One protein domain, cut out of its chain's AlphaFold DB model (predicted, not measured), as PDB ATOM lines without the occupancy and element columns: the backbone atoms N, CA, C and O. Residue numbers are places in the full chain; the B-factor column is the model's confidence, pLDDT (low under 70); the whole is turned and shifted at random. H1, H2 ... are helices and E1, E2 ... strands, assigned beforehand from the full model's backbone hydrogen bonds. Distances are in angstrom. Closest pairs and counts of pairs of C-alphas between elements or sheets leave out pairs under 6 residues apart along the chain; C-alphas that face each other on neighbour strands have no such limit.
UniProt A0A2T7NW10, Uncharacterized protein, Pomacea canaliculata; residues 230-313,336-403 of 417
ATOM      1  N   ALA A 230     -43.647  -1.417  41.290       91.25
ATOM      2  CA  ALA A 230     -42.956  -0.129  41.271       91.25
ATOM      3  C   ALA A 230     -41.979   0.038  42.452       91.25
ATOM      4  O   ALA A 230     -40.909   0.622  42.292       91.25
ATOM      5  N   ALA A 231     -42.322  -0.504  43.625       92.25
ATOM      6  CA  ALA A 231     -41.460  -0.461  44.801       92.25
ATOM      7  C   ALA A 231     -40.193  -1.311  44.612       92.25
ATOM      8  O   ALA A 231     -39.119  -0.860  45.000       92.25
ATOM      9  N   VAL A 232     -40.297  -2.480  43.968       90.25
ATOM     10  CA  VAL A 232     -39.144  -3.335  43.623       90.25
ATOM     11  C   VAL A 232     -38.209  -2.611  42.652       90.25
ATOM     12  O   VAL A 232     -37.020  -2.481  42.939       90.25
ATOM     13  N   HIS A 233     -38.735  -2.036  41.562       92.44
ATOM     14  CA  HIS A 233     -37.918  -1.239  40.630       92.44
ATOM     15  C   HIS A 233     -37.217  -0.070  41.335       92.44
ATOM     16  O   HIS A 233     -36.017   0.148  41.152       92.44
ATOM     17  N   LEU A 234     -37.949   0.671  42.173       94.06
ATOM     18  CA  LEU A 234     -37.392   1.795  42.921       94.06
ATOM     19  C   LEU A 234     -36.324   1.342  43.926       94.06
ATOM     20  O   LEU A 234     -35.315   2.026  44.096       94.06
ATOM     21  N   HIS A 235     -36.526   0.199  44.584       92.81
ATOM     22  CA  HIS A 235     -35.550  -0.378  45.502       92.81
ATOM     23  C   HIS A 235     -34.254  -0.750  44.774       92.81
ATOM     24  O   HIS A 235     -33.183  -0.322  45.203       92.81
ATOM     25  N   ARG A 236     -34.347  -1.441  43.632       94.06
ATOM     26  CA  ARG A 236     -33.188  -1.787  42.791       94.06
ATOM     27  C   ARG A 236     -32.435  -0.549  42.313       94.06
ATOM     28  O   ARG A 236     -31.215  -0.495  42.437       94.06
ATOM     29  N   ALA A 237     -33.147   0.474  41.836       95.12
ATOM     30  CA  ALA A 237     -32.529   1.733  41.418       95.12
ATOM     31  C   ALA A 237     -31.778   2.417  42.575       95.12
ATOM     32  O   ALA A 237     -30.641   2.856  42.409       95.12
ATOM     33  N   ARG A 238     -32.382   2.466  43.772       95.69
ATOM     34  CA  ARG A 238     -31.732   3.004  44.980       95.69
ATOM     35  C   ARG A 238     -30.501   2.199  45.378       95.69
ATOM     36  O   ARG A 238     -29.493   2.795  45.753       95.69
ATOM     37  N   LEU A 239     -30.578   0.873  45.304       94.12
ATOM     38  CA  LEU A 239     -29.469  -0.009  45.646       94.12
ATOM     39  C   LEU A 239     -28.296   0.184  44.683       94.12
ATOM     40  O   LEU A 239     -27.172   0.374  45.133       94.12
ATOM     41  N   LEU A 240     -28.571   0.272  43.385       95.75
ATOM     42  CA  LEU A 240     -27.560   0.558  42.373       95.75
ATOM     43  C   LEU A 240     -26.887   1.925  42.601       95.75
ATOM     44  O   LEU A 240     -25.663   2.007  42.538       95.75
ATOM     45  N   ILE A 241     -27.636   2.979  42.953       95.62
ATOM     46  CA  ILE A 241     -27.056   4.292  43.311       95.62
ATOM     47  C   ILE A 241     -26.203   4.195  44.587       95.62
ATOM     48  O   ILE A 241     -25.116   4.777  44.661       95.62
ATOM     49  N   LYS A 242     -26.658   3.442  45.596       95.50
ATOM     50  CA  LYS A 242     -25.885   3.196  46.823       95.50
ATOM     51  C   LYS A 242     -24.559   2.502  46.502       95.50
ATOM     52  O   LYS A 242     -23.520   2.909  47.015       95.50
ATOM     53  N   VAL A 243     -24.581   1.504  45.624       96.00
ATOM     54  CA  VAL A 243     -23.388   0.757  45.209       96.00
ATOM     55  C   VAL A 243     -22.461   1.598  44.324       96.00
ATOM     56  O   VAL A 243     -21.253   1.561  44.526       96.00
ATOM     57  N   MET A 244     -22.998   2.431  43.425       96.12
ATOM     58  CA  MET A 244     -22.225   3.454  42.698       96.12
ATOM     59  C   MET A 244     -21.468   4.380  43.652       96.12
ATOM     60  O   MET A 244     -20.295   4.677  43.444       96.12
ATOM     61  N   THR A 245     -22.147   4.817  44.713       96.38
ATOM     62  CA  THR A 245     -21.563   5.682  45.742       96.38
ATOM     63  C   THR A 245     -20.443   4.954  46.490       96.38
ATOM     64  O   THR A 245     -19.366   5.511  46.672       96.38
ATOM     65  N   ALA A 246     -20.660   3.691  46.877       94.94
ATOM     66  CA  ALA A 246     -19.633   2.867  47.516       94.94
ATOM     67  C   ALA A 246     -18.408   2.671  46.603       94.94
ATOM     68  O   ALA A 246     -17.276   2.875  47.031       94.94
ATOM     69  N   SER A 247     -18.635   2.370  45.326       95.75
ATOM     70  CA  SER A 247     -17.579   2.263  44.314       95.75
ATOM     71  C   SER A 247     -16.763   3.557  44.210       95.75
ATOM     72  O   SER A 247     -15.535   3.527  44.250       95.75
ATOM     73  N   PHE A 248     -17.430   4.719  44.180       96.75
ATOM     74  CA  PHE A 248     -16.773   6.031  44.169       96.75
ATOM     75  C   PHE A 248     -15.907   6.296  45.410       96.75
ATOM     76  O   PHE A 248     -14.840   6.896  45.289       96.75
ATOM     77  N   PHE A 249     -16.324   5.820  46.585       96.50
ATOM     78  CA  PHE A 249     -15.539   5.912  47.822       96.50
ATOM     79  C   PHE A 249     -14.450   4.834  47.961       96.50
ATOM     80  O   PHE A 249     -13.764   4.800  48.979       96.50
ATOM     81  N   GLY A 250     -14.257   3.985  46.949       94.31
ATOM     82  CA  GLY A 250     -13.167   3.008  46.909       94.31
ATOM     83  C   GLY A 250     -13.467   1.678  47.601       94.31
ATOM     84  O   GLY A 250     -12.535   0.924  47.869       94.31
ATOM     85  N   TYR A 251     -14.735   1.359  47.884       94.12
ATOM     86  CA  TYR A 251     -15.104   0.018  48.343       94.12
ATOM     87  C   TYR A 251     -14.889  -1.011  47.225       94.12
ATOM     88  O   TYR A 251     -15.261  -0.775  46.073       94.12
ATOM     89  N   THR A 252     -14.324  -2.168  47.573       93.62
ATOM     90  CA  THR A 252     -13.994  -3.243  46.629       93.62
ATOM     91  C   THR A 252     -14.677  -4.553  47.014       93.62
ATOM     92  O   THR A 252     -14.883  -4.826  48.193       93.62
ATOM     93  N   GLY A 253     -15.041  -5.370  46.021       93.75
ATOM     94  CA  GLY A 253     -15.586  -6.713  46.249       93.75
ATOM     95  C   GLY A 253     -17.082  -6.899  45.954       93.75
ATOM     96  O   GLY A 253     -17.681  -6.165  45.166       93.75
ATOM     97  N   TYR A 254     -17.677  -7.945  46.535       93.00
ATOM     98  CA  TYR A 254     -19.035  -8.416  46.243       93.00
ATOM     99  C   TYR A 254     -20.093  -7.456  46.800       93.00
ATOM    100  O   TYR A 254     -20.060  -7.090  47.976       93.00
ATOM    101  N   SER A 255     -21.039  -7.045  45.949       93.38
ATOM    102  CA  SER A 255     -21.939  -5.917  46.235       93.38
ATOM    103  C   SER A 255     -23.366  -6.286  46.636       93.38
ATOM    104  O   SER A 255     -24.059  -5.439  47.199       93.38
ATOM    105  N   CYS A 256     -23.822  -7.511  46.373       90.69
ATOM    106  CA  CYS A 256     -25.178  -7.952  46.710       90.69
ATOM    107  C   CYS A 256     -25.234  -8.413  48.163       90.69
ATOM    108  O   CYS A 256     -24.290  -9.022  48.654       90.69
ATOM    109  N   LEU A 257     -26.337  -8.107  48.848       84.81
ATOM    110  CA  LEU A 257     -26.520  -8.427  50.271       84.81
ATOM    111  C   LEU A 257     -26.868  -9.900  50.532       84.81
ATOM    112  O   LEU A 257     -26.927 -10.318  51.681       84.81
ATOM    113  N   HIS A 258     -27.141 -10.666  49.481       80.12
ATOM    114  CA  HIS A 258     -27.475 -12.083  49.532       80.12
ATOM    115  C   HIS A 258     -26.835 -12.799  48.344       80.12
ATOM    116  O   HIS A 258     -26.451 -12.155  47.362       80.12
ATOM    117  N   ASP A 259     -26.718 -14.121  48.450       78.81
ATOM    118  CA  ASP A 259     -26.328 -14.970  47.329       78.81
ATOM    119  C   ASP A 259     -27.428 -14.947  46.256       78.81
ATOM    120  O   ASP A 259     -28.609 -15.128  46.552       78.81
ATOM    121  N   CYS A 260     -27.040 -14.712  45.003       84.00
ATOM    122  CA  CYS A 260     -27.955 -14.716  43.861       84.00
ATOM    123  C   CYS A 260     -28.298 -16.135  43.375       84.00
ATOM    124  O   CYS A 260     -29.061 -16.290  42.416       84.00
ATOM    125  N   GLY A 261     -27.732 -17.161  44.016       80.06
ATOM    126  CA  GLY A 261     -27.945 -18.560  43.687       80.06
ATOM    127  C   GLY A 261     -27.169 -19.001  42.442       80.06
ATOM    128  O   GLY A 261     -26.612 -18.186  41.704       80.06
ATOM    129  N   PRO A 262     -27.151 -20.312  42.151       78.38
ATOM    130  CA  PRO A 262     -26.275 -20.895  41.131       78.38
ATOM    131  C   PRO A 262     -26.551 -20.398  39.704       78.38
ATOM    132  O   PRO A 262     -25.639 -20.373  38.874       78.38
ATOM    133  N   HIS A 263     -27.790 -19.994  39.400       82.69
ATOM    134  CA  HIS A 263     -28.171 -19.485  38.074       82.69
ATOM    135  C   HIS A 263     -28.233 -17.945  38.011       82.69
ATOM    136  O   HIS A 263     -28.520 -17.365  36.955       82.69
ATOM    137  N   GLY A 264     -27.974 -17.270  39.133       87.62
ATOM    138  CA  GLY A 264     -27.968 -15.820  39.252       87.62
ATOM    139  C   GLY A 264     -26.553 -15.260  39.253       87.62
ATOM    140  O   GLY A 264     -25.565 -15.981  39.313       87.62
ATOM    141  N   SER A 265     -26.455 -13.944  39.142       91.88
ATOM    142  CA  SER A 265     -25.198 -13.211  39.213       91.88
ATOM    143  C   SER A 265     -25.417 -11.895  39.928       91.88
ATOM    144  O   SER A 265     -26.458 -11.253  39.750       91.88
ATOM    145  N   CYS A 266     -24.435 -11.488  40.726       93.06
ATOM    146  CA  CYS A 266     -24.491 -10.199  41.386       93.06
ATOM    147  C   CYS A 266     -23.951  -9.096  40.471       93.06
ATOM    148  O   CYS A 266     -22.792  -9.133  40.049       93.06
ATOM    149  N   ARG A 267     -24.786  -8.091  40.195       94.25
ATOM    150  CA  ARG A 267     -24.435  -6.907  39.403       94.25
ATOM    151  C   ARG A 267     -24.829  -5.659  40.175       94.25
ATOM    152  O   ARG A 267     -26.008  -5.347  40.299       94.25
ATOM    153  N   CYS A 268     -23.849  -4.921  40.689       93.56
ATOM    154  CA  CYS A 268     -24.084  -3.626  41.337       93.56
ATOM    155  C   CYS A 268     -25.129  -3.647  42.468       93.56
ATOM    156  O   CYS A 268     -25.976  -2.758  42.571       93.56
ATOM    157  N   GLY A 269     -25.068  -4.674  43.315       92.19
ATOM    158  CA  GLY A 269     -25.976  -4.864  44.441       92.19
ATOM    159  C   GLY A 269     -27.289  -5.558  44.111       92.19
ATOM    160  O   GLY A 269     -28.000  -5.919  45.041       92.19
ATOM    161  N   VAL A 270     -27.610  -5.787  42.836       93.06
ATOM    162  CA  VAL A 270     -28.829  -6.498  42.439       93.06
ATOM    163  C   VAL A 270     -28.513  -7.845  41.801       93.06
ATOM    164  O   VAL A 270     -27.527  -7.988  41.074       93.06
ATOM    165  N   CYS A 271     -29.370  -8.831  42.049       90.75
ATOM    166  CA  CYS A 271     -29.279 -10.124  41.389       90.75
ATOM    167  C   CYS A 271     -29.935 -10.063  40.003       90.75
ATOM    168  O   CYS A 271     -31.000  -9.460  39.817       90.75
ATOM    169  N   VAL A 272     -29.268 -10.660  39.014       91.31
ATOM    170  CA  VAL A 272     -29.750 -10.807  37.631       91.31
ATOM    171  C   VAL A 272     -29.427 -12.204  37.102       91.31
ATOM    172  O   VAL A 272     -28.550 -12.891  37.626       91.31
ATOM    173  N   LYS A 273     -30.113 -12.635  36.038       88.00
ATOM    174  CA  LYS A 273     -29.849 -13.932  35.391       88.00
ATOM    175  C   LYS A 273     -28.461 -13.947  34.748       88.00
ATOM    176  O   LYS A 273     -28.034 -12.938  34.192       88.00
ATOM    177  N   GLY A 274     -27.793 -15.101  34.765       82.12
ATOM    178  CA  GLY A 274     -26.510 -15.268  34.068       82.12
ATOM    179  C   GLY A 274     -25.516 -16.226  34.717       82.12
ATOM    180  O   GLY A 274     -24.462 -16.456  34.134       82.12
ATOM    181  N   GLY A 275     -25.843 -16.793  35.881       81.31
ATOM    182  CA  GLY A 275     -24.955 -17.680  36.634       81.31
ATOM    183  C   GLY A 275     -23.753 -16.968  37.261       81.31
ATOM    184  O   GLY A 275     -23.381 -15.856  36.881       81.31
ATOM    185  N   ASN A 276     -23.110 -17.632  38.223       79.62
ATOM    186  CA  ASN A 276     -22.091 -17.012  39.078       79.62
ATOM    187  C   ASN A 276     -20.901 -16.395  38.320       79.62
ATOM    188  O   ASN A 276     -20.324 -15.423  38.804       79.62
ATOM    189  N   SER A 277     -20.570 -16.895  37.123       84.06
ATOM    190  CA  SER A 277     -19.492 -16.366  36.272       84.06
ATOM    191  C   SER A 277     -19.712 -14.927  35.809       84.06
ATOM    192  O   SER A 277     -18.748 -14.244  35.478       84.06
ATOM    193  N   ASN A 278     -20.961 -14.457  35.787       88.44
ATOM    194  CA  ASN A 278     -21.297 -13.097  35.362       88.44
ATOM    195  C   ASN A 278     -21.263 -12.084  36.516       88.44
ATOM    196  O   ASN A 278     -21.493 -10.890  36.295       88.44
ATOM    197  N   THR A 279     -20.975 -12.539  37.738       91.44
ATOM    198  CA  THR A 279     -20.820 -11.667  38.903       91.44
ATOM    199  C   THR A 279     -19.671 -10.691  38.680       91.44
ATOM    200  O   THR A 279     -18.564 -11.098  38.339       91.44
ATOM    201  N   CYS A 280     -19.925  -9.404  38.907       92.50
ATOM    202  CA  CYS A 280     -18.878  -8.389  38.919       92.50
ATOM    203  C   CYS A 280     -18.559  -7.978  40.359       92.50
ATOM    204  O   CYS A 280     -19.441  -7.909  41.220       92.50
ATOM    205  N   LEU A 281     -17.286  -7.693  40.613       93.94
ATOM    206  CA  LEU A 281     -16.818  -7.148  41.881       93.94
ATOM    207  C   LEU A 281     -16.551  -5.657  41.703       93.94
ATOM    208  O   LEU A 281     -16.115  -5.223  40.638       93.94
ATOM    209  N   LEU A 282     -16.813  -4.862  42.737       93.94
ATOM    210  CA  LEU A 282     -16.415  -3.461  42.721       93.94
ATOM    211  C   LEU A 282     -14.885  -3.342  42.726       93.94
ATOM    212  O   LEU A 282     -14.232  -4.119  43.433       93.94
ATOM    213  N   PRO A 283     -14.323  -2.354  42.008       92.56
ATOM    214  CA  PRO A 283     -15.010  -1.285  41.267       92.56
ATOM    215  C   PRO A 283     -15.293  -1.618  39.788       92.56
ATOM    216  O   PRO A 283     -15.807  -0.766  39.061       92.56
ATOM    217  N   ASP A 284     -14.991  -2.840  39.346       92.00
ATOM    218  CA  ASP A 284     -14.934  -3.253  37.934       92.00
ATOM    219  C   ASP A 284     -16.307  -3.520  37.291       92.00
ATOM    220  O   ASP A 284     -16.415  -3.965  36.148       92.00
ATOM    221  N   CYS A 285     -17.387  -3.233  38.012       94.12
ATOM    222  CA  CYS A 285     -18.737  -3.283  37.476       94.12
ATOM    223  C   CYS A 285     -19.023  -2.060  36.587       94.12
ATOM    224  O   CYS A 285     -19.114  -0.928  37.072       94.12
ATOM    225  N   GLU A 286     -19.251  -2.279  35.290       93.88
ATOM    226  CA  GLU A 286     -19.526  -1.216  34.313       93.88
ATOM    227  C   GLU A 286     -20.760  -0.368  34.681       93.88
ATOM    228  O   GLU A 286     -20.788   0.854  34.498       93.88
ATOM    229  N   GLU A 287     -21.785  -1.011  35.238       94.62
ATOM    230  CA  GLU A 287     -23.079  -0.403  35.534       94.62
ATOM    231  C   GLU A 287     -23.055   0.496  36.766       94.62
ATOM    232  O   GLU A 287     -23.971   1.302  36.917       94.62
ATOM    233  N   CYS A 288     -22.042   0.373  37.628       95.62
ATOM    234  CA  CYS A 288     -21.903   1.140  38.867       95.62
ATOM    235  C   CYS A 288     -20.463   1.587  39.139       95.62
ATOM    236  O   CYS A 288     -20.032   1.686  40.290       95.62
ATOM    237  N   SER A 289     -19.717   1.882  38.077       95.69
ATOM    238  CA  SER A 289     -18.356   2.388  38.204       95.69
ATOM    239  C   SER A 289     -18.321   3.781  38.860       95.69
ATOM    240  O   SER A 289     -19.311   4.527  38.804       95.69
ATOM    241  N   PRO A 290     -17.173   4.197  39.427       96.25
ATOM    242  CA  PRO A 290     -17.011   5.535  40.003       96.25
ATOM    243  C   PRO A 290     -17.359   6.654  39.012       96.25
ATOM    244  O   PRO A 290     -17.955   7.667  39.375       96.25
ATOM    245  N   LEU A 291     -17.046   6.450  37.727       95.88
ATOM    246  CA  LEU A 291     -17.347   7.404  36.664       95.88
ATOM    247  C   LEU A 291     -18.860   7.564  36.439       95.88
ATOM    248  O   LEU A 291     -19.337   8.684  36.246       95.88
ATOM    249  N   LYS A 292     -19.637   6.472  36.517       95.62
ATOM    250  CA  LYS A 292     -21.107   6.540  36.433       95.62
ATOM    251  C   LYS A 292     -21.691   7.367  37.576       95.62
ATOM    252  O   LYS A 292     -22.626   8.130  37.340       95.62
ATOM    253  N   PHE A 293     -21.123   7.274  38.780       96.69
ATOM    254  CA  PHE A 293     -21.546   8.111  39.904       96.69
ATOM    255  C   PHE A 293     -21.290   9.602  39.644       96.69
ATOM    256  O   PHE A 293     -22.179  10.426  39.861       96.69
ATOM    257  N   VAL A 294     -20.118   9.957  39.105       96.94
ATOM    258  CA  VAL A 294     -19.805  11.349  38.731       96.94
ATOM    259  C   VAL A 294     -20.806  11.878  37.702       96.94
ATOM    260  O   VAL A 294     -21.355  12.967  37.886       96.94
ATOM    261  N   TYR A 295     -21.111  11.099  36.659       97.25
ATOM    262  CA  TYR A 295     -22.133  11.479  35.679       97.25
ATOM    263  C   TYR A 295     -23.525  11.605  36.296       97.25
ATOM    264  O   TYR A 295     -24.274  12.504  35.914       97.25
ATOM    265  N   PHE A 296     -23.867  10.752  37.263       96.50
ATOM    266  CA  PHE A 296     -25.151  10.808  37.956       96.50
ATOM    267  C   PHE A 296     -25.296  12.127  38.717       96.50
ATOM    268  O   PHE A 296     -26.272  12.848  38.518       96.50
ATOM    269  N   VAL A 297     -24.293  12.490  39.523       97.00
ATOM    270  CA  VAL A 297     -24.282  13.758  40.268       97.00
ATOM    271  C   VAL A 297     -24.317  14.952  39.314       97.00
ATOM    272  O   VAL A 297     -25.116  15.867  39.512       97.00
ATOM    273  N   PHE A 298     -23.507  14.931  38.252       97.50
ATOM    274  CA  PHE A 298     -23.474  16.000  37.254       97.50
ATOM    275  C   PHE A 298     -24.841  16.215  36.585       97.50
ATOM    276  O   PHE A 298     -25.341  17.342  36.553       97.50
ATOM    277  N   LEU A 299     -25.478  15.142  36.104       97.00
ATOM    278  CA  LEU A 299     -26.795  15.212  35.470       97.00
ATOM    279  C   LEU A 299     -27.884  15.656  36.448       97.00
ATOM    280  O   LEU A 299     -28.751  16.438  36.065       97.00
ATOM    281  N   MET A 300     -27.826  15.222  37.710       95.69
ATOM    282  CA  MET A 300     -28.760  15.667  38.749       95.69
ATOM    283  C   MET A 300     -28.641  17.169  39.026       95.69
ATOM    284  O   MET A 300     -29.658  17.858  39.110       95.69
ATOM    285  N   VAL A 301     -27.416  17.696  39.125       96.88
ATOM    286  CA  VAL A 301     -27.179  19.139  39.297       96.88
ATOM    287  C   VAL A 301     -27.678  19.915  38.078       96.88
ATOM    288  O   VAL A 301     -28.393  20.906  38.237       96.88
ATOM    289  N   LEU A 302     -27.364  19.453  36.865       96.38
ATOM    290  CA  LEU A 302     -27.800  20.101  35.627       96.38
ATOM    291  C   LEU A 302     -29.334  20.110  35.498       96.38
ATOM    292  O   LEU A 302     -29.927  21.154  35.215       96.38
ATOM    293  N   ALA A 303     -29.987  18.982  35.789       96.19
ATOM    294  CA  ALA A 303     -31.442  18.875  35.802       96.19
ATOM    295  C   ALA A 303     -32.075  19.802  36.852       96.19
ATOM    296  O   ALA A 303     -33.053  20.485  36.549       96.19
ATOM    297  N   ALA A 304     -31.499  19.896  38.057       95.38
ATOM    298  CA  ALA A 304     -31.976  20.807  39.098       95.38
ATOM    299  C   ALA A 304     -31.874  22.280  38.669       95.38
ATOM    300  O   ALA A 304     -32.818  23.046  38.870       95.38
ATOM    301  N   VAL A 305     -30.771  22.676  38.023       93.75
ATOM    302  CA  VAL A 305     -30.610  24.032  37.471       93.75
ATOM    303  C   VAL A 305     -31.694  24.320  36.430       93.75
ATOM    304  O   VAL A 305     -32.394  25.328  36.548       93.75
ATOM    305  N   HIS A 306     -31.897  23.433  35.449       94.50
ATOM    306  CA  HIS A 306     -32.934  23.632  34.432       94.50
ATOM    307  C   HIS A 306     -34.347  23.625  35.017       94.50
ATOM    308  O   HIS A 306     -35.166  24.448  34.605       94.50
ATOM    309  N   PHE A 307     -34.638  22.770  35.999       94.94
ATOM    310  CA  PHE A 307     -35.922  22.763  36.699       94.94
ATOM    311  C   PHE A 307     -36.191  24.103  37.398       94.94
ATOM    312  O   PHE A 307     -37.259  24.688  37.222       94.94
ATOM    313  N   MET A 308     -35.202  24.644  38.117       91.00
ATOM    314  CA  MET A 308     -35.321  25.945  38.783       91.00
ATOM    315  C   MET A 308     -35.526  27.094  37.787       91.00
ATOM    316  O   MET A 308     -36.329  27.994  38.048       91.00
ATOM    317  N   LEU A 309     -34.856  27.058  36.630       89.69
ATOM    318  CA  LEU A 309     -35.075  28.026  35.548       89.69
ATOM    319  C   LEU A 309     -36.495  27.931  34.972       89.69
ATOM    320  O   LEU A 309     -37.132  28.961  34.743       89.69
ATOM    321  N   GLY A 310     -37.004  26.713  34.777       90.81
ATOM    322  CA  GLY A 310     -38.362  26.470  34.289       90.81
ATOM    323  C   GLY A 310     -39.420  26.960  35.269       90.81
ATOM    324  O   GLY A 310     -40.343  27.668  34.869       90.81
ATOM    325  N   LEU A 311     -39.242  26.671  36.563       89.81
ATOM    326  CA  LEU A 311     -40.114  27.162  37.629       89.81
ATOM    327  C   LEU A 311     -40.126  28.696  37.677       89.81
ATOM    328  O   LEU A 311     -41.195  29.299  37.756       89.81
ATOM    329  N   LEU A 312     -38.958  29.339  37.572       86.12
ATOM    330  CA  LEU A 312     -38.859  30.798  37.512       86.12
ATOM    331  C   LEU A 312     -39.580  31.371  36.282       86.12
ATOM    332  O   LEU A 312     -40.301  32.365  36.406       86.12
ATOM    333  N   GLY A 313     -39.405  30.749  35.113       85.00
ATOM    334  CA  GLY A 313     -40.104  31.119  33.880       85.00
ATOM    335  C   GLY A 313     -41.621  31.006  34.029       85.00
ATOM    336  O   GLY A 313     -42.335  31.976  33.778       85.00
ATOM    337  N   SER A 336     -45.996  42.039  19.898       46.62
ATOM    338  CA  SER A 336     -45.116  41.294  20.797       46.62
ATOM    339  C   SER A 336     -45.799  40.789  22.066       46.62
ATOM    340  O   SER A 336     -45.743  41.438  23.109       46.62
ATOM    341  N   CYS A 337     -46.417  39.606  21.950       52.41
ATOM    342  CA  CYS A 337     -46.944  38.782  23.040       52.41
ATOM    343  C   CYS A 337     -46.241  39.108  24.366       52.41
ATOM    344  O   CYS A 337     -45.026  38.925  24.459       52.41
ATOM    345  N   CYS A 338     -46.968  39.638  25.361       58.91
ATOM    346  CA  CYS A 338     -46.380  40.208  26.579       58.91
ATOM    347  C   CYS A 338     -45.319  39.285  27.200       58.91
ATOM    348  O   CYS A 338     -44.290  39.752  27.659       58.91
ATOM    349  N   LEU A 339     -45.505  37.971  27.097       57.34
ATOM    350  CA  LEU A 339     -44.619  36.915  27.585       57.34
ATOM    351  C   LEU A 339     -43.187  36.903  26.989       57.34
ATOM    352  O   LEU A 339     -42.296  36.258  27.547       57.34
ATOM    353  N   CYS A 340     -42.948  37.626  25.891       61.09
ATOM    354  CA  CYS A 340     -41.640  37.807  25.255       61.09
ATOM    355  C   CYS A 340     -40.917  39.096  25.697       61.09
ATOM    356  O   CYS A 340     -39.804  39.347  25.236       61.09
ATOM    357  N   ASN A 341     -41.506  39.908  26.584       64.56
ATOM    358  CA  ASN A 341     -40.875  41.122  27.099       64.56
ATOM    359  C   ASN A 341     -39.991  40.815  28.334       64.56
ATOM    360  O   ASN A 341     -40.511  40.368  29.363       64.56
ATOM    361  N   PRO A 342     -38.667  41.066  28.282       58.66
ATOM    362  CA  PRO A 342     -37.761  40.804  29.403       58.66
ATOM    363  C   PRO A 342     -37.987  41.725  30.618       58.66
ATOM    364  O   PRO A 342     -37.669  41.341  31.746       58.66
ATOM    365  N   ASP A 343     -38.586  42.909  30.442       59.72
ATOM    366  CA  ASP A 343     -38.821  43.866  31.535       59.72
ATOM    367  C   ASP A 343     -39.921  43.422  32.521       59.72
ATOM    368  O   ASP A 343     -40.068  43.994  33.603       59.72
ATOM    369  N   LEU A 344     -40.651  42.346  32.221       56.16
ATOM    370  CA  LEU A 344     -41.660  41.781  33.123       56.16
ATOM    371  C   LEU A 344     -41.069  41.136  34.382       56.16
ATOM    372  O   LEU A 344     -41.686  41.171  35.446       56.16
ATOM    373  N   ILE A 345     -39.842  40.615  34.301       53.47
ATOM    374  CA  ILE A 345     -39.098  40.114  35.470       53.47
ATOM    375  C   ILE A 345     -38.649  41.291  36.360       53.47
ATOM    376  O   ILE A 345     -38.423  41.132  37.560       53.47
ATOM    377  N   ARG A 346     -38.556  42.499  35.790       53.88
ATOM    378  CA  ARG A 346     -38.041  43.715  36.434       53.88
ATOM    379  C   ARG A 346     -39.073  44.413  37.329       53.88
ATOM    380  O   ARG A 346     -38.669  45.067  38.286       53.88
ATOM    381  N   SER A 347     -40.373  44.267  37.043       48.97
ATOM    382  CA  SER A 347     -41.482  44.933  37.763       48.97
ATOM    383  C   SER A 347     -42.151  44.070  38.847       48.97
ATOM    384  O   SER A 347     -43.051  44.519  39.568       48.97
ATOM    385  N   SER A 348     -41.725  42.813  38.981       48.00
ATOM    386  CA  SER A 348     -42.122  41.924  40.071       48.00
ATOM    387  C   SER A 348     -41.553  42.451  41.397       48.00
ATOM    388  O   SER A 348     -40.346  42.628  41.546       48.00
ATOM    389  N   ALA A 349     -42.427  42.704  42.379       47.41
ATOM    390  CA  ALA A 349     -42.076  43.250  43.697       47.41
ATOM    391  C   ALA A 349     -41.185  42.308  44.536       47.41
ATOM    392  O   ALA A 349     -40.684  42.685  45.594       47.41
ATOM    393  N   VAL A 350     -40.949  41.089  44.052       49.56
ATOM    394  CA  VAL A 350     -40.034  40.129  44.657       49.56
ATOM    395  C   VAL A 350     -38.655  40.367  44.054       49.56
ATOM    396  O   VAL A 350     -38.322  39.774  43.036       49.56
ATOM    397  N   ARG A 351     -37.839  41.248  44.657       50.59
ATOM    398  CA  ARG A 351     -36.412  41.381  44.301       50.59
ATOM    399  C   ARG A 351     -35.719  40.038  44.569       50.59
ATOM    400  O   ARG A 351     -35.431  39.752  45.735       50.59
ATOM    401  N   PRO A 352     -35.361  39.232  43.555       48.16
ATOM    402  CA  PRO A 352     -34.506  38.092  43.812       48.16
ATOM    403  C   PRO A 352     -33.109  38.649  44.098       48.16
ATOM    404  O   PRO A 352     -32.567  39.406  43.285       48.16
ATOM    405  N   ARG A 353     -32.550  38.338  45.271       57.28
ATOM    406  CA  ARG A 353     -31.215  38.784  45.706       57.28
ATOM    407  C   ARG A 353     -30.133  38.465  44.654       57.28
ATOM    408  O   ARG A 353     -30.295  37.544  43.861       57.28
ATOM    409  N   PHE A 354     -29.056  39.260  44.690       52.97
ATOM    410  CA  PHE A 354     -27.762  39.253  43.965       52.97
ATOM    411  C   PHE A 354     -27.442  38.143  42.927       52.97
ATOM    412  O   PHE A 354     -26.900  38.453  41.868       52.97
ATOM    413  N   ILE A 355     -27.788  36.880  43.178       55.50
ATOM    414  CA  ILE A 355     -27.443  35.700  42.364       55.50
ATOM    415  C   ILE A 355     -28.028  35.778  40.940       55.50
ATOM    416  O   ILE A 355     -27.319  35.575  39.958       55.50
ATOM    417  N   LEU A 356     -29.297  36.174  40.796       54.59
ATOM    418  CA  LEU A 356     -29.956  36.296  39.481       54.59
ATOM    419  C   LEU A 356     -29.431  37.471  38.636       54.59
ATOM    420  O   LEU A 356     -29.667  37.522  37.429       54.59
ATOM    421  N   HIS A 357     -28.744  38.431  39.262       56.88
ATOM    422  CA  HIS A 357     -28.145  39.570  38.568       56.88
ATOM    423  C   HIS A 357     -26.807  39.199  37.916       56.88
ATOM    424  O   HIS A 357     -26.567  39.595  36.780       56.88
ATOM    425  N   TRP A 358     -25.989  38.387  38.595       53.97
ATOM    426  CA  TRP A 358     -24.688  37.929  38.093       53.97
ATOM    427  C   TRP A 358     -24.789  36.949  36.919       53.97
ATOM    428  O   TRP A 358     -23.921  36.938  36.055       53.97
ATOM    429  N   MET A 359     -25.866  36.165  36.836       57.62
ATOM    430  CA  MET A 359     -26.020  35.140  35.793       57.62
ATOM    431  C   MET A 359     -26.648  35.643  34.479       57.62
ATOM    432  O   MET A 359     -26.926  34.842  33.596       57.62
ATOM    433  N   GLY A 360     -26.956  36.940  34.328       63.25
ATOM    434  CA  GLY A 360     -27.560  37.490  33.095       63.25
ATOM    435  C   GLY A 360     -29.001  37.034  32.784       63.25
ATOM    436  O   GLY A 360     -29.648  37.595  31.901       63.25
ATOM    437  N   ILE A 361     -29.547  36.089  33.560       65.31
ATOM    438  CA  ILE A 361     -30.866  35.450  33.393       65.31
ATOM    439  C   ILE A 361     -32.018  36.467  33.380       65.31
ATOM    440  O   ILE A 361     -33.014  36.264  32.692       65.31
ATOM    441  N   ARG A 362     -31.876  37.609  34.070       63.97
ATOM    442  CA  ARG A 362     -32.893  38.680  34.097       63.97
ATOM    443  C   ARG A 362     -33.205  39.304  32.732       63.97
ATOM    444  O   ARG A 362     -34.213  39.992  32.627       63.97
ATOM    445  N   ARG A 363     -32.342  39.130  31.726       67.88
ATOM    446  CA  ARG A 363     -32.551  39.676  30.374       67.88
ATOM    447  C   ARG A 363     -33.265  38.707  29.434       67.88
ATOM    448  O   ARG A 363     -33.600  39.104  28.324       67.88
ATOM    449  N   ILE A 364     -33.478  37.461  29.853       75.62
ATOM    450  CA  ILE A 364     -34.108  36.441  29.019       75.62
ATOM    451  C   ILE A 364     -35.618  36.483  29.271       75.62
ATOM    452  O   ILE A 364     -36.041  36.356  30.423       75.62
ATOM    453  N   PRO A 365     -36.450  36.649  28.229       80.25
ATOM    454  CA  PRO A 365     -37.891  36.631  28.410       80.25
ATOM    455  C   PRO A 365     -38.395  35.302  29.004       80.25
ATOM    456  O   PRO A 365     -37.860  34.241  28.662       80.25
ATOM    457  N   PRO A 366     -39.444  35.330  29.848       79.12
ATOM    458  CA  PRO A 366     -39.947  34.148  30.553       79.12
ATOM    459  C   PRO A 366     -40.250  32.931  29.665       79.12
ATOM    460  O   PRO A 366     -39.985  31.800  30.069       79.12
ATOM    461  N   VAL A 367     -40.754  33.145  28.443       81.56
ATOM    462  CA  VAL A 367     -41.039  32.059  27.483       81.56
ATOM    463  C   VAL A 367     -39.767  31.360  27.023       81.56
ATOM    464  O   VAL A 367     -39.740  30.135  26.941       81.56
ATOM    465  N   TYR A 368     -38.692  32.110  26.775       85.38
ATOM    466  CA  TYR A 368     -37.413  31.513  26.397       85.38
ATOM    467  C   TYR A 368     -36.762  30.789  27.575       85.38
ATOM    468  O   TYR A 368     -36.153  29.748  27.365       85.38
ATOM    469  N   LEU A 369     -36.933  31.272  28.813       86.56
ATOM    470  CA  LEU A 369     -36.493  30.534  30.004       86.56
ATOM    471  C   LEU A 369     -37.213  29.191  30.137       86.56
ATOM    472  O   LEU A 369     -36.566  28.176  30.393       86.56
ATOM    473  N   LEU A 370     -38.530  29.170  29.917       87.62
ATOM    474  CA  LEU A 370     -39.309  27.935  29.925       87.62
ATOM    475  C   LEU A 370     -38.880  26.995  28.788       87.62
ATOM    476  O   LEU A 370     -38.664  25.811  29.025       87.62
ATOM    477  N   PHE A 371     -38.689  27.522  27.578       91.50
ATOM    478  CA  PHE A 371     -38.223  26.740  26.431       91.50
ATOM    479  C   PHE A 371     -36.828  26.139  26.665       91.50
ATOM    480  O   PHE A 371     -36.643  24.938  26.494       91.50
ATOM    481  N   LEU A 372     -35.862  26.943  27.124       92.62
ATOM    482  CA  LEU A 372     -34.511  26.480  27.464       92.62
ATOM    483  C   LEU A 372     -34.523  25.455  28.601       92.62
ATOM    484  O   LEU A 372     -33.717  24.526  28.596       92.62
ATOM    485  N   SER A 373     -35.425  25.609  29.571       95.12
ATOM    486  CA  SER A 373     -35.627  24.620  30.632       95.12
ATOM    487  C   SER A 373     -36.119  23.290  30.065       95.12
ATOM    488  O   SER A 373     -35.523  22.259  30.362       95.12
ATOM    489  N   ILE A 374     -37.142  23.310  29.203       95.75
ATOM    490  CA  ILE A 374     -37.684  22.101  28.569       95.75
ATOM    491  C   ILE A 374     -36.601  21.409  27.740       95.75
ATOM    492  O   ILE A 374     -36.335  20.233  27.965       95.75
ATOM    493  N   VAL A 375     -35.929  22.143  26.844       97.00
ATOM    494  CA  VAL A 375     -34.847  21.593  26.013       97.00
ATOM    495  C   VAL A 375     -33.738  21.013  26.887       97.00
ATOM    496  O   VAL A 375     -33.335  19.876  26.674       97.00
ATOM    497  N   GLY A 376     -33.293  21.748  27.911       96.19
ATOM    498  CA  GLY A 376     -32.254  21.287  28.829       96.19
ATOM    499  C   GLY A 376     -32.643  20.023  29.596       96.19
ATOM    500  O   GLY A 376     -31.855  19.082  29.654       96.19
ATOM    501  N   LEU A 377     -33.865  19.954  30.131       96.94
ATOM    502  CA  LEU A 377     -34.378  18.765  30.819       96.94
ATOM    503  C   LEU A 377     -34.514  17.571  29.865       96.94
ATOM    504  O   LEU A 377     -34.127  16.461  30.229       96.94
ATOM    505  N   THR A 378     -34.997  17.785  28.639       97.38
ATOM    506  CA  THR A 378     -35.075  16.737  27.611       97.38
ATOM    507  C   THR A 378     -33.683  16.239  27.219       97.38
ATOM    508  O   THR A 378     -33.472  15.030  27.155       97.38
ATOM    509  N   SER A 379     -32.710  17.132  27.023       97.19
ATOM    510  CA  SER A 379     -31.318  16.755  26.756       97.19
ATOM    511  C   SER A 379     -30.698  15.990  27.926       97.19
ATOM    512  O   SER A 379     -30.048  14.974  27.693       97.19
ATOM    513  N   CYS A 380     -30.938  16.414  29.174       97.00
ATOM    514  CA  CYS A 380     -30.493  15.685  30.367       97.00
ATOM    515  C   CYS A 380     -31.092  14.279  30.423       97.00
ATOM    516  O   CYS A 380     -30.378  13.326  30.717       97.00
ATOM    517  N   TYR A 381     -32.386  14.145  30.119       96.88
ATOM    518  CA  TYR A 381     -33.062  12.853  30.072       96.88
ATOM    519  C   TYR A 381     -32.462  11.941  28.997       96.88
ATOM    520  O   TYR A 381     -32.076  10.818  29.309       96.88
ATOM    521  N   ILE A 382     -32.313  12.425  27.757       97.25
ATOM    522  CA  ILE A 382     -31.729  11.646  26.651       97.25
ATOM    523  C   ILE A 382     -30.295  11.226  26.986       97.25
ATOM    524  O   ILE A 382     -29.948  10.053  26.860       97.25
ATOM    525  N   LEU A 383     -29.472  12.165  27.460       96.94
ATOM    526  CA  LEU A 383     -28.092  11.884  27.841       96.94
ATOM    527  C   LEU A 383     -28.028  10.889  29.007       96.94
ATOM    528  O   LEU A 383     -27.208   9.977  28.986       96.94
ATOM    529  N   GLY A 384     -28.926  11.016  29.986       96.25
ATOM    530  CA  GLY A 384     -29.074  10.064  31.081       96.25
ATOM    531  C   GLY A 384     -29.430   8.661  30.589       96.25
ATOM    532  O   GLY A 384     -28.791   7.702  31.008       96.25
ATOM    533  N   MET A 385     -30.379   8.526  29.661       96.19
ATOM    534  CA  MET A 385     -30.752   7.225  29.087       96.19
ATOM    535  C   MET A 385     -29.585   6.555  28.352       96.19
ATOM    536  O   MET A 385     -29.407   5.348  28.486       96.19
ATOM    537  N   ILE A 386     -28.775   7.332  27.625       96.50
ATOM    538  CA  ILE A 386     -27.586   6.828  26.920       96.50
ATOM    539  C   ILE A 386     -26.497   6.428  27.922       96.50
ATOM    540  O   ILE A 386     -25.977   5.317  27.877       96.50
ATOM    541  N   ILE A 387     -26.155   7.315  28.861       96.75
ATOM    542  CA  ILE A 387     -25.090   7.056  29.837       96.75
ATOM    543  C   ILE A 387     -25.467   5.894  30.761       96.75
ATOM    544  O   ILE A 387     -24.603   5.085  31.086       96.75
ATOM    545  N   PHE A 388     -26.721   5.777  31.191       96.88
ATOM    546  CA  PHE A 388     -27.156   4.760  32.153       96.88
ATOM    547  C   PHE A 388     -27.840   3.554  31.513       96.88
ATOM    548  O   PHE A 388     -28.475   2.790  32.234       96.88
ATOM    549  N   GLU A 389     -27.696   3.327  30.204       96.06
ATOM    550  CA  GLU A 389     -28.365   2.224  29.503       96.06
ATOM    551  C   GLU A 389     -28.146   0.868  30.201       96.06
ATOM    552  O   GLU A 389     -29.110   0.178  30.537       96.06
ATOM    553  N   ASN A 390     -26.892   0.512  30.497       94.19
ATOM    554  CA  ASN A 390     -26.563  -0.754  31.162       94.19
ATOM    555  C   ASN A 390     -27.052  -0.791  32.619       94.19
ATOM    556  O   ASN A 390     -27.588  -1.803  33.062       94.19
ATOM    557  N   SER A 391     -26.983   0.330  33.342       95.69
ATOM    558  CA  SER A 391     -27.546   0.450  34.692       95.69
ATOM    559  C   SER A 391     -29.065   0.233  34.696       95.69
ATOM    560  O   SER A 391     -29.590  -0.481  35.549       95.69
ATOM    561  N   LEU A 392     -29.778   0.799  33.718       95.06
ATOM    562  CA  LEU A 392     -31.223   0.641  33.557       95.06
ATOM    563  C   LEU A 392     -31.592  -0.783  33.137       95.06
ATOM    564  O   LEU A 392     -32.559  -1.331  33.666       95.06
ATOM    565  N   LYS A 393     -30.817  -1.414  32.243       94.69
ATOM    566  CA  LYS A 393     -30.975  -2.842  31.917       94.69
ATOM    567  C   LYS A 393     -30.844  -3.699  33.172       94.69
ATOM    568  O   LYS A 393     -31.716  -4.522  33.416       94.69
ATOM    569  N   THR A 394     -29.843  -3.446  34.010       93.88
ATOM    570  CA  THR A 394     -29.634  -4.172  35.272       93.88
ATOM    571  C   THR A 394     -30.765  -3.944  36.279       93.88
ATOM    572  O   THR A 394     -31.251  -4.899  36.887       93.88
ATOM    573  N   VAL A 395     -31.279  -2.715  36.411       94.31
ATOM    574  CA  VAL A 395     -32.466  -2.433  37.243       94.31
ATOM    575  C   VAL A 395     -33.703  -3.171  36.728       94.31
ATOM    576  O   VAL A 395     -34.479  -3.671  37.538       94.31
ATOM    577  N   ASN A 396     -33.872  -3.276  35.409       93.12
ATOM    578  CA  ASN A 396     -35.029  -3.919  34.782       93.12
ATOM    579  C   ASN A 396     -34.883  -5.438  34.596       93.12
ATOM    580  O   ASN A 396     -35.883  -6.107  34.346       93.12
ATOM    581  N   ALA A 397     -33.681  -5.995  34.756       90.25
ATOM    582  CA  ALA A 397     -33.399  -7.431  34.726       90.25
ATOM    583  C   ALA A 397     -33.817  -8.110  36.041       90.25
ATOM    584  O   ALA A 397     -33.016  -8.757  36.716       90.25
ATOM    585  N   ILE A 398     -35.077  -7.908  36.425       85.56
ATOM    586  CA  ILE A 398     -35.640  -8.398  37.679       85.56
ATOM    587  C   ILE A 398     -35.828  -9.908  37.583       85.56
ATOM    588  O   ILE A 398     -36.378 -10.424  36.606       85.56
ATOM    589  N   LEU A 399     -35.351 -10.609  38.604       82.56
ATOM    590  CA  LEU A 399     -35.602 -12.029  38.769       82.56
ATOM    591  C   LEU A 399     -37.067 -12.246  39.144       82.56
ATOM    592  O   LEU A 399     -37.650 -11.442  39.870       82.56
ATOM    593  N   ASN A 400     -37.672 -13.334  38.666       76.81
ATOM    594  CA  ASN A 400     -39.058 -13.637  39.027       76.81
ATOM    595  C   ASN A 400     -39.182 -13.720  40.553       76.81
ATOM    596  O   ASN A 400     -40.096 -13.151  41.137       76.81
ATOM    597  N   GLU A 401     -38.174 -14.294  41.190       75.62
ATOM    598  CA  GLU A 401     -38.033 -14.490  42.622       75.62
ATOM    599  C   GLU A 401     -38.000 -13.188  43.427       75.62
ATOM    600  O   GLU A 401     -38.131 -13.257  44.634       75.62
ATOM    601  N   GLU A 402     -37.863 -12.002  42.825       77.81
ATOM    602  CA  GLU A 402     -38.030 -10.726  43.547       77.81
ATOM    603  C   GLU A 402     -39.483 -10.224  43.547       77.81
ATOM    604  O   GLU A 402     -39.888  -9.470  44.436       77.81
ATOM    605  N   PHE A 403     -40.282 -10.636  42.559       73.88
ATOM    606  CA  PHE A 403     -41.732 -10.408  42.530       73.88
ATOM    607  C   PHE A 403     -42.514 -11.530  43.200       73.88
ATOM    608  O   PHE A 403     -43.627 -11.303  43.668       73.88
TER     609      PHE A 403
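AT A GLANCE: This is residues 230 to 313 and 336 to 403 of the 417 residues of an uncharacterized protein of Pomacea canaliculata (UniProt A0A2T7NW10). Two long helices, H2 and H4, run side by side in opposite ways as a long arm; at the end where H2 begins and H4 ends sits a head made of H1, set steeply to H2, the small strand hairpin E1 and E2, the short helices H5 and H6, and loops. At the other end of the arm lies a loose stretch, residues 336 to 363, with the short helix H3, and residues 353 to 360 stick out there. The printed part has 152 residues, with six named helices and two named strands in the order H1, E1, E2, H2, H3, H4, H5, H6; the sheet E1 - E2 is antiparallel and the class is mostly helix. The whole is loose, with a radius of gyration of the C-alphas of 21.4 A and spans of 67 by 30 by 23 A.

HOW THE PARTS SIT: Start with H1, residues 230 to 248. Next look at the hairpin of E1, residues 264 to 267, and E2, residues 270 to 273, antiparallel at 137 degrees: N 265 and O 272 are within hydrogen-bond range at 2.8 A, N 267 and O 270 at 2.9 A. The closest C-alphas of H1 and E2 are those of Arg 236 and Val 270, 6.4 A apart. H2, residues 290 to 313, touches H1 with residues 290 to 293 alone, at a steep tilt of 61 degrees, opposite ways; the closest C-alphas, of Phe 248 and Pro 290, are 4.2 A apart. H3, residues 355 to 358, touches no helix. H4, residues 366 to 387, touches H2 at a shallow tilt of 18 degrees, opposite ways, closest at the C-alphas of Gly 313 and Pro 366, 4.5 A. H5, residues 389 to 396, touches H1 at a steep tilt of 46 degrees, opposite ways, closest at the C-alphas of Arg 236 and Val 395, 5.6 A. The closest C-alphas of E2 and H5, of Val 272 and Thr 394, are 7.0 A apart. H6, residues 400 to 403, is close to but not clearly touching H1, with the C-alphas of Val 232 and Glu 402 closest at 7.5 A. In H1, H2, H4 and H5 every O i to N i+4 pair is within hydrogen-bond range; H3 and H6 are too short for such a pair.

IN THESE COORDINATES: Find C-alpha 230 at (-42.956, -0.129, 41.271); from there H1 runs 27.1 A to residue 248. H2 begins at C-alpha 290, (-17.011, 5.535, 40.003), and runs 35.0 A; H4 runs 30.9 A. H6 ends at C-alpha 403, (-41.732, -10.408, 42.530).

THE WHOLE: The C-alphas farthest apart, of Pro 262 and Ser 336, are 68.1 A apart. Residues 314 to 335 are not printed, and C-alphas 313 and 336 are 17.3 A apart across this cut. The links H1 to E1 and E2 to H2 are long. Residues 336 to 363 have pLDDT under 70.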